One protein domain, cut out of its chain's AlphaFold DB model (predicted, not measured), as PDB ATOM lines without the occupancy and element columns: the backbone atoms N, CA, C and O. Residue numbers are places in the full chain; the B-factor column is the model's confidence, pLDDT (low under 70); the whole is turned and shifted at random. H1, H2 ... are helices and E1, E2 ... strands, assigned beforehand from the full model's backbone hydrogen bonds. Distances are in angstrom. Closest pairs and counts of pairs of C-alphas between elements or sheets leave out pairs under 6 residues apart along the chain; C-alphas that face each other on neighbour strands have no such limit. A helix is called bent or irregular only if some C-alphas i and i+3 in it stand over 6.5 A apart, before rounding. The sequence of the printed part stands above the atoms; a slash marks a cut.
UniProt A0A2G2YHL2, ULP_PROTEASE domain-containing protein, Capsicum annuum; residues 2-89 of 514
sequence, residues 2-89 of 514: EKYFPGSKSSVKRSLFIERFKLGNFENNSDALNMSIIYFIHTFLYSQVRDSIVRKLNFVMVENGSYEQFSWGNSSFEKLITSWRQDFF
ATOM      1  N   GLU A   2      48.966 -18.913  81.013       83.81
ATOM      2  CA  GLU A   2      49.369 -19.374  79.660       83.81
ATOM      3  C   GLU A   2      50.783 -18.934  79.248       83.81
ATOM      4  O   GLU A   2      51.504 -19.685  78.600       83.81
ATOM      5  N   LYS A   3      51.200 -17.756  79.718       87.25
ATOM      6  CA  LYS A   3      52.535 -17.178  79.527       87.25
ATOM      7  C   LYS A   3      53.678 -18.038  80.083       87.25
ATOM      8  O   LYS A   3      54.716 -18.162  79.448       87.25
ATOM      9  N   TYR A   4      53.495 -18.622  81.268       88.44
ATOM     10  CA  TYR A   4      54.553 -19.343  81.990       88.44
ATOM     11  C   TYR A   4      54.432 -20.866  81.888       88.44
ATOM     12  O   TYR A   4      55.390 -21.575  82.186       88.44
ATOM     13  N   PHE A   5      53.273 -21.361  81.448       89.69
ATOM     14  CA  PHE A   5      52.975 -22.783  81.297       89.69
ATOM     15  C   PHE A   5      52.297 -23.044  79.943       89.69
ATOM     16  O   PHE A   5      51.101 -23.363  79.897       89.69
ATOM     17  N   PRO A   6      53.028 -22.881  78.824       81.31
ATOM     18  CA  PRO A   6      52.466 -23.073  77.493       81.31
ATOM     19  C   PRO A   6      51.935 -24.506  77.336       81.31
ATOM     20  O   PRO A   6      52.569 -25.473  77.752       81.31
ATOM     21  N   GLY A   7      50.731 -24.647  76.774       77.56
ATOM     22  CA  GLY A   7      50.045 -25.937  76.607       77.56
ATOM     23  C   GLY A   7      49.156 -26.371  77.782       77.56
ATOM     24  O   GLY A   7      48.324 -27.264  77.618       77.56
ATOM     25  N   SER A   8      49.242 -25.708  78.941       80.00
ATOM     26  CA  SER A   8      48.372 -25.992  80.090       80.00
ATOM     27  C   SER A   8      47.063 -25.197  79.998       80.00
ATOM     28  O   SER A   8      47.042 -23.994  80.246       80.00
ATOM     29  N   LYS A   9      45.950 -25.857  79.635       72.69
ATOM     30  CA  LYS A   9      44.656 -25.180  79.385       72.69
ATOM     31  C   LYS A   9      43.853 -24.845  80.650       72.69
ATOM     32  O   LYS A   9      43.198 -23.806  80.695       72.69
ATOM     33  N   SER A  10      43.867 -25.717  81.660       80.25
ATOM     34  CA  SER A  10      42.975 -25.613  82.832       80.25
ATOM     35  C   SER A  10      43.677 -25.747  84.186       80.25
ATOM     36  O   SER A  10      43.163 -25.261  85.194       80.25
ATOM     37  N   SER A  11      44.843 -26.390  84.238       85.56
ATOM     38  CA  SER A  11      45.624 -26.578  85.463       85.56
ATOM     39  C   SER A  11      47.086 -26.902  85.150       85.56
ATOM     40  O   SER A  11      47.405 -27.278  84.023       85.56
ATOM     41  N   VAL A  12      47.960 -26.732  86.142       88.88
ATOM     42  CA  VAL A  12      49.384 -27.106  86.112       88.88
ATOM     43  C   VAL A  12      49.651 -28.051  87.282       88.88
ATOM     44  O   VAL A  12      49.054 -27.880  88.342       88.88
ATOM     45  N   LYS A  13      50.544 -29.033  87.133       86.69
ATOM     46  CA  LYS A  13      51.031 -29.808  88.288       86.69
ATOM     47  C   LYS A  13      51.796 -28.901  89.257       86.69
ATOM     48  O   LYS A  13      52.546 -28.030  88.819       86.69
ATOM     49  N   ARG A  14      51.627 -29.100  90.565       84.75
ATOM     50  CA  ARG A  14      52.285 -28.305  91.611       84.75
ATOM     51  C   ARG A  14      53.801 -28.465  91.556       84.75
ATOM     52  O   ARG A  14      54.495 -27.460  91.649       84.75
ATOM     53  N   SER A  15      54.308 -29.675  91.336       85.06
ATOM     54  CA  SER A  15      55.732 -29.945  91.085       85.06
ATOM     55  C   SER A  15      56.304 -29.047  89.982       85.06
ATOM     56  O   SER A  15      57.220 -28.264  90.229       85.06
ATOM     57  N   LEU A  16      55.676 -29.068  88.804       87.69
ATOM     58  CA  LEU A  16      56.052 -28.242  87.654       87.69
ATOM     59  C   LEU A  16      55.936 -26.738  87.953       87.69
ATOM     60  O   LEU A  16      56.767 -25.942  87.516       87.69
ATOM     61  N   PHE A  17      54.914 -26.333  88.710       89.31
ATOM     62  CA  PHE A  17      54.772 -24.951  89.156       89.31
ATOM     63  C   PHE A  17      55.931 -24.523  90.068       89.31
ATOM     64  O   PHE A  17      56.501 -23.457  89.853       89.31
ATOM     65  N   ILE A  18      56.305 -25.346  91.052       84.44
ATOM     66  CA  ILE A  18      57.405 -25.065  91.988       84.44
ATOM     67  C   ILE A  18      58.741 -24.998  91.245       84.44
ATOM     68  O   ILE A  18      59.531 -24.091  91.503       84.44
ATOM     69  N   GLU A  19      58.991 -25.914  90.309       87.50
ATOM     70  CA  GLU A  19      60.173 -25.864  89.443       87.50
ATOM     71  C   GLU A  19      60.223 -24.551  88.662       87.50
ATOM     72  O   GLU A  19      61.234 -23.848  88.696       87.50
ATOM     73  N   ARG A  20      59.106 -24.151  88.037       90.56
ATOM     74  CA  ARG A  20      59.034 -22.870  87.327       90.56
ATOM     75  C   ARG A  20      59.228 -21.680  88.261       90.56
ATOM     76  O   ARG A  20      59.890 -20.728  87.859       90.56
ATOM     77  N   PHE A  21      58.669 -21.706  89.465       89.12
ATOM     78  CA  PHE A  21      58.832 -20.630  90.442       89.12
ATOM     79  C   PHE A  21      60.303 -20.462  90.846       89.12
ATOM     80  O   PHE A  21      60.818 -19.348  90.833       89.12
ATOM     81  N   LYS A  22      61.008 -21.575  91.098       86.94
ATOM     82  CA  LYS A  22      62.436 -21.590  91.461       86.94
ATOM     83  C   LYS A  22      63.362 -21.069  90.363       86.94
ATOM     84  O   LYS A  22      64.416 -20.535  90.684       86.94
ATOM     85  N   LEU A  23      62.980 -21.191  89.087       89.50
ATOM     86  CA  LEU A  23      63.732 -20.581  87.979       89.50
ATOM     87  C   LEU A  23      63.747 -19.045  88.048       89.50
ATOM     88  O   LEU A  23      64.592 -18.423  87.406       89.50
ATOM     89  N   GLY A  24      62.815 -18.431  88.788       83.88
ATOM     90  CA  GLY A  24      62.705 -16.980  88.897       83.88
ATOM     91  C   GLY A  24      62.496 -16.318  87.534       83.88
ATOM     92  O   GLY A  24      61.700 -16.797  86.718       83.88
ATOM     93  N   ASN A  25      63.221 -15.219  87.292       88.00
ATOM     94  CA  ASN A  25      63.257 -14.498  86.012       88.00
ATOM     95  C   ASN A  25      61.854 -14.223  85.449       88.00
ATOM     96  O   ASN A  25      61.514 -14.606  84.325       88.00
ATOM     97  N   PHE A  26      61.002 -13.629  86.281       92.06
ATOM     98  CA  PHE A  26      59.684 -13.173  85.858       92.06
ATOM     99  C   PHE A  26      59.829 -11.913  85.006       92.06
ATOM    100  O   PHE A  26      60.736 -11.113  85.220       92.06
ATOM    101  N   GLU A  27      58.942 -11.743  84.029       89.62
ATOM    102  CA  GLU A  27      59.049 -10.647  83.058       89.62
ATOM    103  C   GLU A  27      58.890  -9.267  83.706       89.62
ATOM    104  O   GLU A  27      59.443  -8.279  83.230       89.62
ATOM    105  N   ASN A  28      58.128  -9.191  84.796       91.69
ATOM    106  CA  ASN A  28      57.910  -7.969  85.549       91.69
ATOM    107  C   ASN A  28      57.607  -8.282  87.027       91.69
ATOM    108  O   ASN A  28      57.335  -9.425  87.402       91.69
ATOM    109  N   ASN A  29      57.630  -7.241  87.863       89.56
ATOM    110  CA  ASN A  29      57.400  -7.365  89.306       89.56
ATOM    111  C   ASN A  29      55.983  -7.850  89.650       89.56
ATOM    112  O   ASN A  29      55.806  -8.520  90.664       89.56
ATOM    113  N   SER A  30      54.986  -7.544  88.813       89.31
ATOM    114  CA  SER A  30      53.607  -8.011  89.011       89.31
ATOM    115  C   SER A  30      53.511  -9.526  88.830       89.31
ATOM    116  O   SER A  30      52.973 -10.228  89.681       89.31
ATOM    117  N   ASP A  31      54.137 -10.062  87.781       89.00
ATOM    118  CA  ASP A  31      54.229 -11.502  87.550       89.00
ATOM    119  C   ASP A  31      54.980 -12.197  88.694       89.00
ATOM    120  O   ASP A  31      54.552 -13.257  89.150       89.00
ATOM    121  N   ALA A  32      56.064 -11.593  89.195       84.81
ATOM    122  CA  ALA A  32      56.803 -12.118  90.343       84.81
ATOM    123  C   ALA A  32      55.941 -12.175  91.611       84.81
ATOM    124  O   ALA A  32      55.918 -13.203  92.294       84.81
ATOM    125  N   LEU A  33      55.200 -11.103  91.905       85.88
ATOM    126  CA  LEU A  33      54.289 -11.034  93.045       85.88
ATOM    127  C   LEU A  33      53.170 -12.073  92.922       85.88
ATOM    128  O   LEU A  33      52.965 -12.870  93.836       85.88
ATOM    129  N   ASN A  34      52.512 -12.139  91.765       88.31
ATOM    130  CA  ASN A  34      51.432 -13.087  91.510       88.31
ATOM    131  C   ASN A  34      51.906 -14.536  91.667       88.31
ATOM    132  O   ASN A  34      51.267 -15.354  92.328       88.31
ATOM    133  N   MET A  35      53.069 -14.862  91.102       88.38
ATOM    134  CA  MET A  35      53.651 -16.196  91.232       88.38
ATOM    135  C   MET A  35      54.053 -16.495  92.684       88.38
ATOM    136  O   MET A  35      53.893 -17.633  93.121       88.38
ATOM    137  N   SER A  36      54.490 -15.490  93.451       84.12
ATOM    138  CA  SER A  36      54.825 -15.627  94.878       84.12
ATOM    139  C   SER A  36      53.595 -15.896  95.740       84.12
ATOM    140  O   SER A  36      53.635 -16.777  96.595       84.12
ATOM    141  N   ILE A  37      52.474 -15.222  95.475       84.31
ATOM    142  CA  ILE A  37      51.202 -15.467  96.169       84.31
ATOM    143  C   ILE A  37      50.711 -16.893  95.890       84.31
ATOM    144  O   ILE A  37      50.364 -17.631  96.812       84.31
ATOM    145  N   ILE A  38      50.737 -17.334  94.627       85.44
ATOM    146  CA  ILE A  38      50.336 -18.703  94.262       85.44
ATOM    147  C   ILE A  38      51.277 -19.730  94.900       85.44
ATOM    148  O   ILE A  38      50.817 -20.761  95.398       85.44
ATOM    149  N   TYR A  39      52.580 -19.449  94.921       84.31
ATOM    150  CA  TYR A  39      53.562 -20.283  95.602       84.31
ATOM    151  C   TYR A  39      53.266 -20.392  97.095       84.31
ATOM    152  O   TYR A  39      53.252 -21.506  97.621       84.31
ATOM    153  N   PHE A  40      52.957 -19.275  97.752       81.50
ATOM    154  CA  PHE A  40      52.590 -19.256  99.160       81.50
ATOM    155  C   PHE A  40      51.356 -20.130  99.427       81.50
ATOM    156  O   PHE A  40      51.404 -21.047 100.248       81.50
ATOM    157  N   ILE A  41      50.286 -19.935  98.650       81.62
ATOM    158  CA  ILE A  41      49.042 -20.704  98.769       81.62
ATOM    159  C   ILE A  41      49.297 -22.209  98.604       81.62
ATOM    160  O   ILE A  41      48.874 -23.003  99.436       81.62
ATOM    161  N   HIS A  42      49.996 -22.633  97.549       79.81
ATOM    162  CA  HIS A  42      50.159 -24.065  97.240       79.81
ATOM    163  C   HIS A  42      51.284 -24.753  98.008       79.81
ATOM    164  O   HIS A  42      51.374 -25.981  97.992       79.81
ATOM    165  N   THR A  43      52.156 -23.997  98.669       74.31
ATOM    166  CA  THR A  43      53.280 -24.561  99.430       74.31
ATOM    167  C   THR A  43      53.004 -24.552 100.927       74.31
ATOM    168  O   THR A  43      53.279 -25.557 101.586       74.31
ATOM    169  N   PHE A  44      52.411 -23.470 101.439       71.31
ATOM    170  CA  PHE A  44      52.196 -23.261 102.870       71.31
ATOM    171  C   PHE A  44      50.743 -23.494 103.295       71.31
ATOM    172  O   PHE A  44      50.520 -24.209 104.269       71.31
ATOM    173  N   LEU A  45      49.761 -22.948 102.567       73.38
ATOM    174  CA  LEU A  45      48.342 -23.051 102.952       73.38
ATOM    175  C   LEU A  45      47.698 -24.382 102.536       73.38
ATOM    176  O   LEU A  45      46.937 -24.973 103.294       73.38
ATOM    177  N   TYR A  46      48.019 -24.875 101.339       70.31
ATOM    178  CA  TYR A  46      47.588 -26.173 100.806       70.31
ATOM    179  C   TYR A  46      48.747 -27.163 100.732       70.31
ATOM    180  O   TYR A  46      48.859 -27.931  99.774       70.31
ATOM    181  N   SER A  47      49.632 -27.136 101.725       67.50
ATOM    182  CA  SER A  47      50.729 -28.089 101.816       67.50
ATOM    183  C   SER A  47      50.181 -29.514 101.791       67.50
ATOM    184  O   SER A  47      49.229 -29.842 102.492       67.50
ATOM    185  N   GLN A  48      50.736 -30.364 100.936       66.44
ATOM    186  CA  GLN A  48      50.354 -31.769 100.846       66.44
ATOM    187  C   GLN A  48      51.532 -32.608 100.360       66.44
ATOM    188  O   GLN A  48      52.347 -32.141  99.556       66.44
ATOM    189  N   VAL A  49      51.596 -33.851 100.845       58.94
ATOM    190  CA  VAL A  49      52.665 -34.812 100.531       58.94
ATOM    191  C   VAL A  49      52.601 -35.253  99.068       58.94
ATOM    192  O   VAL A  49      53.625 -35.362  98.398       58.94
ATOM    193  N   ARG A  50      51.391 -35.479  98.544       65.44
ATOM    194  CA  ARG A  50      51.181 -35.867  97.141       65.44
ATOM    195  C   ARG A  50      51.188 -34.641  96.234       65.44
ATOM    196  O   ARG A  50      50.715 -33.573  96.621       65.44
ATOM    197  N   ASP A  51      51.675 -34.801  95.009       72.50
ATOM    198  CA  ASP A  51      51.645 -33.734  94.007       72.50
ATOM    199  C   ASP A  51      50.188 -33.357  93.665       72.50
ATOM    200  O   ASP A  51      49.376 -34.223  93.334       72.50
ATOM    201  N   SER A  52      49.837 -32.073  93.794       79.25
ATOM    202  CA  SER A  52      48.506 -31.524  93.486       79.25
ATOM    203  C   SER A  52      48.476 -30.813  92.141       79.25
ATOM    204  O   SER A  52      49.490 -30.606  91.480       79.25
ATOM    205  N   ILE A  53      47.277 -30.380  91.752       85.00
ATOM    206  CA  ILE A  53      47.075 -29.446  90.650       85.00
ATOM    207  C   ILE A  53      46.882 -28.011  91.157       85.00
ATOM    208  O   ILE A  53      46.070 -27.739  92.042       85.00
ATOM    209  N   VAL A  54      47.572 -27.069  90.520       85.38
ATOM    210  CA  VAL A  54      47.308 -25.631  90.605       85.38
ATOM    211  C   VAL A  54      46.322 -25.285  89.491       85.38
ATOM    212  O   VAL A  54      46.661 -25.292  88.305       85.38
ATOM    213  N   ARG A  55      45.060 -25.035  89.850       84.25
ATOM    214  CA  ARG A  55      43.990 -24.730  88.883       84.25
ATOM    215  C   ARG A  55      44.163 -23.334  88.280       84.25
ATOM    216  O   ARG A  55      44.574 -22.413  88.983       84.25
ATOM    217  N   LYS A  56      43.742 -23.150  87.018       83.38
ATOM    218  CA  LYS A  56      43.698 -21.846  86.322       83.38
ATOM    219  C   LYS A  56      42.969 -20.778  87.139       83.38
ATOM    220  O   LYS A  56      43.390 -19.629  87.138       83.38
ATOM    221  N   LEU A  57      41.934 -21.174  87.881       83.88
ATOM    222  CA  LEU A  57      41.177 -20.277  88.752       83.88
ATOM    223  C   LEU A  57      42.064 -19.551  89.776       83.88
ATOM    224  O   LEU A  57      41.882 -18.359  89.968       83.88
ATOM    225  N   ASN A  58      43.068 -20.219  90.355       82.31
ATOM    226  CA  ASN A  58      43.970 -19.584  91.320       82.31
ATOM    227  C   ASN A  58      44.841 -18.514  90.656       82.31
ATOM    228  O   ASN A  58      45.077 -17.469  91.246       82.31
ATOM    229  N   PHE A  59      45.276 -18.750  89.413       86.81
ATOM    230  CA  PHE A  59      45.986 -17.731  88.641       86.81
ATOM    231  C   PHE A  59      45.087 -16.526  88.374       86.81
ATOM    232  O   PHE A  59      45.503 -15.406  88.628       86.81
ATOM    233  N   VAL A  60      43.843 -16.756  87.942       83.56
ATOM    234  CA  VAL A  60      42.879 -15.678  87.671       83.56
ATOM    235  C   VAL A  60      42.555 -14.883  88.938       83.56
ATOM    236  O   VAL A  60      42.511 -13.661  88.887       83.56
ATOM    237  N   MET A  61      42.357 -15.562  90.071       84.31
ATOM    238  CA  MET A  61      42.065 -14.926  91.361       84.31
ATOM    239  C   MET A  61      43.212 -14.058  91.877       84.31
ATOM    240  O   MET A  61      42.972 -13.052  92.535       84.31
ATOM    241  N   VAL A  62      44.455 -14.464  91.619       87.38
ATOM    242  CA  VAL A  62      45.626 -13.674  92.005       87.38
ATOM    243  C   VAL A  62      45.824 -12.511  91.034       87.38
ATOM    244  O   VAL A  62      45.966 -11.377  91.472       87.38
ATOM    245  N   GLU A  63      45.712 -12.761  89.727       87.50
ATOM    246  CA  GLU A  63      45.812 -11.731  88.684       87.50
ATOM    247  C   GLU A  63      44.758 -10.615  88.852       87.50
ATOM    248  O   GLU A  63      45.036  -9.462  88.535       87.50
ATOM    249  N   ASN A  64      43.558 -10.933  89.354       88.75
ATOM    250  CA  ASN A  64      42.470  -9.966  89.540       88.75
ATOM    251  C   ASN A  64      42.293  -9.466  90.990       88.75
ATOM    252  O   ASN A  64      41.311  -8.778  91.264       88.75
ATOM    253  N   GLY A  65      43.185  -9.839  91.916       82.00
ATOM    254  CA  GLY A  65      43.145  -9.405  93.319       82.00
ATOM    255  C   GLY A  65      42.075 -10.065  94.201       82.00
ATOM    256  O   GLY A  65      42.066  -9.861  95.411       82.00
ATOM    257  N   SER A  66      41.197 -10.913  93.652       79.12
ATOM    258  CA  SER A  66      40.116 -11.553  94.427       79.12
ATOM    259  C   SER A  66      40.631 -12.523  95.497       79.12
ATOM    260  O   SER A  66      39.873 -12.936  96.373       79.12
ATOM    261  N   TYR A  67      41.909 -12.911  95.429       81.69
ATOM    262  CA  TYR A  67      42.549 -13.769  96.423       81.69
ATOM    263  C   TYR A  67      42.524 -13.170  97.840       81.69
ATOM    264  O   TYR A  67      42.495 -13.944  98.788       81.69
ATOM    265  N   GLU A  68      42.485 -11.844  98.003       76.75
ATOM    266  CA  GLU A  68      42.464 -11.185  99.323       76.75
ATOM    267  C   GLU A  68      41.149 -11.413 100.077       76.75
ATOM    268  O   GLU A  68      41.131 -11.506 101.299       76.75
ATOM    269  N   GLN A  69      40.041 -11.546  99.343       77.62
ATOM    270  CA  GLN A  69      38.706 -11.775  99.907       77.62
ATOM    271  C   GLN A  69      38.348 -13.264  99.994       77.62
ATOM    272  O   GLN A  69      37.299 -13.629 100.525       77.62
ATOM    273  N   PHE A  70      39.189 -14.136  99.436       73.44
ATOM    274  CA  PHE A  70      38.939 -15.566  99.440       73.44
ATOM    275  C   PHE A  70      39.246 -16.160 100.818       73.44
ATOM    276  O   PHE A  70      40.271 -15.865 101.432       73.44
ATOM    277  N   SER A  71      38.370 -17.044 101.298       75.94
ATOM    278  CA  SER A  71      38.445 -17.664 102.624       75.94
ATOM    279  C   SER A  71      39.502 -18.778 102.702       75.94
ATOM    280  O   SER A  71      39.210 -19.930 103.035       75.94
ATOM    281  N   TRP A  72      40.765 -18.439 102.415       74.69
ATOM    282  CA  TRP A  72      41.883 -19.384 102.418       74.69
ATOM    283  C   TRP A  72      42.044 -20.100 103.757       74.69
ATOM    284  O   TRP A  72      42.359 -21.288 103.755       74.69
ATOM    285  N   GLY A  73      41.801 -19.406 104.875       69.19
ATOM    286  CA  GLY A  73      41.839 -19.986 106.218       69.19
ATOM    287  C   GLY A  73      40.893 -21.179 106.346       69.19
ATOM    288  O   GLY A  73      41.353 -22.288 106.606       69.19
ATOM    289  N   ASN A  74      39.607 -20.979 106.043       72.25
ATOM    290  CA  ASN A  74      38.593 -22.037 106.103       72.25
ATOM    291  C   ASN A  74      38.930 -23.191 105.154       72.25
ATOM    292  O   ASN A  74      38.935 -24.344 105.563       72.25
ATOM    293  N   SER A  75      39.286 -22.900 103.897       74.38
ATOM    294  CA  SER A  75      39.587 -23.966 102.931       74.38
ATOM    295  C   SER A  75      40.835 -24.779 103.300       74.38
ATOM    296  O   SER A  75      40.889 -25.991 103.083       74.38
ATOM    297  N   SER A  76      41.845 -24.127 103.875       69.81
ATOM    298  CA  SER A  76      43.077 -24.783 104.326       69.81
ATOM    299  C   SER A  76      42.860 -25.575 105.614       69.81
ATOM    300  O   SER A  76      43.462 -26.638 105.778       69.81
ATOM    301  N   PHE A  77      41.986 -25.087 106.499       74.88
ATOM    302  CA  PHE A  77      41.587 -25.777 107.721       74.88
ATOM    303  C   PHE A  77      40.784 -27.037 107.396       74.88
ATOM    304  O   PHE A  77      41.138 -28.109 107.872       74.88
ATOM    305  N   GLU A  78      39.805 -26.958 106.492       74.06
ATOM    306  CA  GLU A  78      39.060 -28.146 106.057       74.06
ATOM    307  C   GLU A  78      39.973 -29.200 105.431       74.06
ATOM    308  O   GLU A  78      39.860 -30.390 105.723       74.06
ATOM    309  N   LYS A  79      40.959 -28.783 104.628       72.38
ATOM    310  CA  LYS A  79      41.983 -29.698 104.101       72.38
ATOM    311  C   LYS A  79      42.806 -30.358 105.204       72.38
ATOM    312  O   LYS A  79      43.102 -31.549 105.094       72.38
ATOM    313  N   LEU A  80      43.178 -29.606 106.238       73.75
ATOM    314  CA  LEU A  80      43.897 -30.129 107.395       73.75
ATOM    315  C   LEU A  80      43.055 -31.164 108.141       73.75
ATOM    316  O   LEU A  80      43.495 -32.303 108.291       73.75
ATOM    317  N   ILE A  81      41.823 -30.819 108.508       71.31
ATOM    318  CA  ILE A  81      40.914 -31.716 109.225       71.31
ATOM    319  C   ILE A  81      40.572 -32.958 108.394       71.31
ATOM    320  O   ILE A  81      40.571 -34.067 108.919       71.31
ATOM    321  N   THR A  82      40.361 -32.810 107.087       68.69
ATOM    322  CA  THR A  82      40.121 -33.948 106.189       68.69
ATOM    323  C   THR A  82      41.338 -34.870 106.121       68.69
ATOM    324  O   THR A  82      41.187 -36.088 106.129       68.69
ATOM    325  N   SER A  83      42.557 -34.320 106.098       64.25
ATOM    326  CA  SER A  83      43.776 -35.139 106.092       64.25
ATOM    327  C   SER A  83      43.991 -35.915 107.393       64.25
ATOM    328  O   SER A  83      44.492 -37.032 107.349       64.25
ATOM    329  N   TRP A  84      43.551 -35.373 108.533       61.84
ATOM    330  CA  TRP A  84      43.586 -36.067 109.828       61.84
ATOM    331  C   TRP A  84      42.653 -37.281 109.881       61.84
ATOM    332  O   TRP A  84      42.839 -38.169 110.707       61.84
ATOM    333  N   ARG A  85      41.641 -37.315 109.011       54.03
ATOM    334  CA  ARG A  85      40.640 -38.386 108.942       54.03
ATOM    335  C   ARG A  85      41.010 -39.504 107.980       54.03
ATOM    336  O   ARG A  85      40.359 -40.542 108.004       54.03
ATOM    337  N   GLN A  86      42.016 -39.291 107.135       50.84
ATOM    338  CA  GLN A  86      42.529 -40.309 106.224       50.84
ATOM    339  C   GLN A  86      43.504 -41.230 106.969       50.84
ATOM    340  O   GLN A  86      44.264 -40.772 107.822       50.84
ATOM    341  N   ASP A  87      43.430 -42.527 106.662       48.72
ATOM    342  CA  ASP A  87      44.009 -43.635 107.426       48.72
ATOM    343  C   ASP A  87      45.419 -43.383 107.976       48.72
ATOM    344  O   ASP A  87      46.358 -43.046 107.246       48.72
ATOM    345  N   PHE A  88      45.581 -43.650 109.276       48.03
ATOM    346  CA  PHE A  88      46.891 -43.879 109.873       48.03
ATOM    347  C   PHE A  88      47.553 -45.033 109.129       48.03
ATOM    348  O   PHE A  88      47.011 -46.140 109.090       48.03
ATOM    349  N   PHE A  89      48.723 -44.803 108.540       45.56
ATOM    350  CA  PHE A  89      49.421 -45.877 107.851       45.56
ATOM    351  C   PHE A  89      50.064 -46.788 108.903       45.56
ATOM    352  O   PHE A  89      51.224 -46.601 109.262       45.56
TER     353      PHE A  89
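This is residues 2 to 89 of the 514 residues of the protein "ULP_PROTEASE domain-containing protein" of Capsicum annuum (UniProt A0A2G2YHL2). One long helix, H2, makes the core; two short helices, H1 and H3, pack on it at different places, and a tiny pair of strands, E1 and E2, leads straight into them, E1 into H1 and E2 into H3. H4 is an arm that meets H2 near Leu 45 and runs on away from the body, and its last residues, with the tail, residues 84 to 89, stick out. The printed part has 88 residues with four named helices and two named strands, in the order E1, H1, H2, E2, H3, H4; the sheet E1 - E2 is antiparallel and the class is mostly helix. By its radius of gyration of the C-alphas, 13.9 A, the whole is compact, yet its outline is elongated, 44 by 28 by 22 A, with the arm at one end of the length.

Begin at Glu 2 and go on to C-alpha 11 at (45.624, -26.578, 85.463), where strand E1, residues 11 to 13, starts. H1 follows at once, residues 14 to 22, 12.2 A long. Find C-alpha 29 at (57.400, -7.365, 89.306); from there H2, residues 29 to 45, runs 22.7 A. It is neither bent nor irregular, but only just: C-alphas 42 and 45 are 6.1 A apart. Next come strand E2, residues 53 to 55, and H3, residues 56 to 63, 10.6 A long. Last is H4, residues 72 to 85, 20.1 A long, ending at C-alpha 85 at (40.640, -38.386, 108.942).

Start at the hub, H2, which touches H1, H3 and H4. With residues 35 to 42 alone it touches H1, opposite ways at a steep tilt of 43 degrees; the closest C-alphas, of Phe 21 and Met 35, are 6.9 A apart, and the two form a helical hairpin. With residues 34 to 38 alone it touches H3, opposite ways at a steep tilt of 54 degrees; look at C-alphas Asn 34 and Val 62, the closest, 5.9 A apart. H2 and H4 only just touch, with 3 pairs of C-alphas within 8 A, the closest those of Leu 45 and Ser 76 at 5.7 A; they run the same way at a shallow tilt of 31 degrees. The helix packing is mostly crossed, only just. H1 and H3 are apart. E1 and E2 are antiparallel neighbours at 155 degrees, with N 12 and O 54 at 2.9 A and N 54 and O 12 at 2.8 A, both within hydrogen-bond range. In H1, H2, H3 and H4 every O i to N i+4 pair is within hydrogen-bond range.

The two C-alphas farthest apart, those of Asn 28 and Phe 89, are 44.8 A apart. The printed part has no cut, and no link between its elements is long. The mean pLDDT of the printed part is 79.0; look for values under 70 at residues 47 to 50, 73, 76 and 82 to 89.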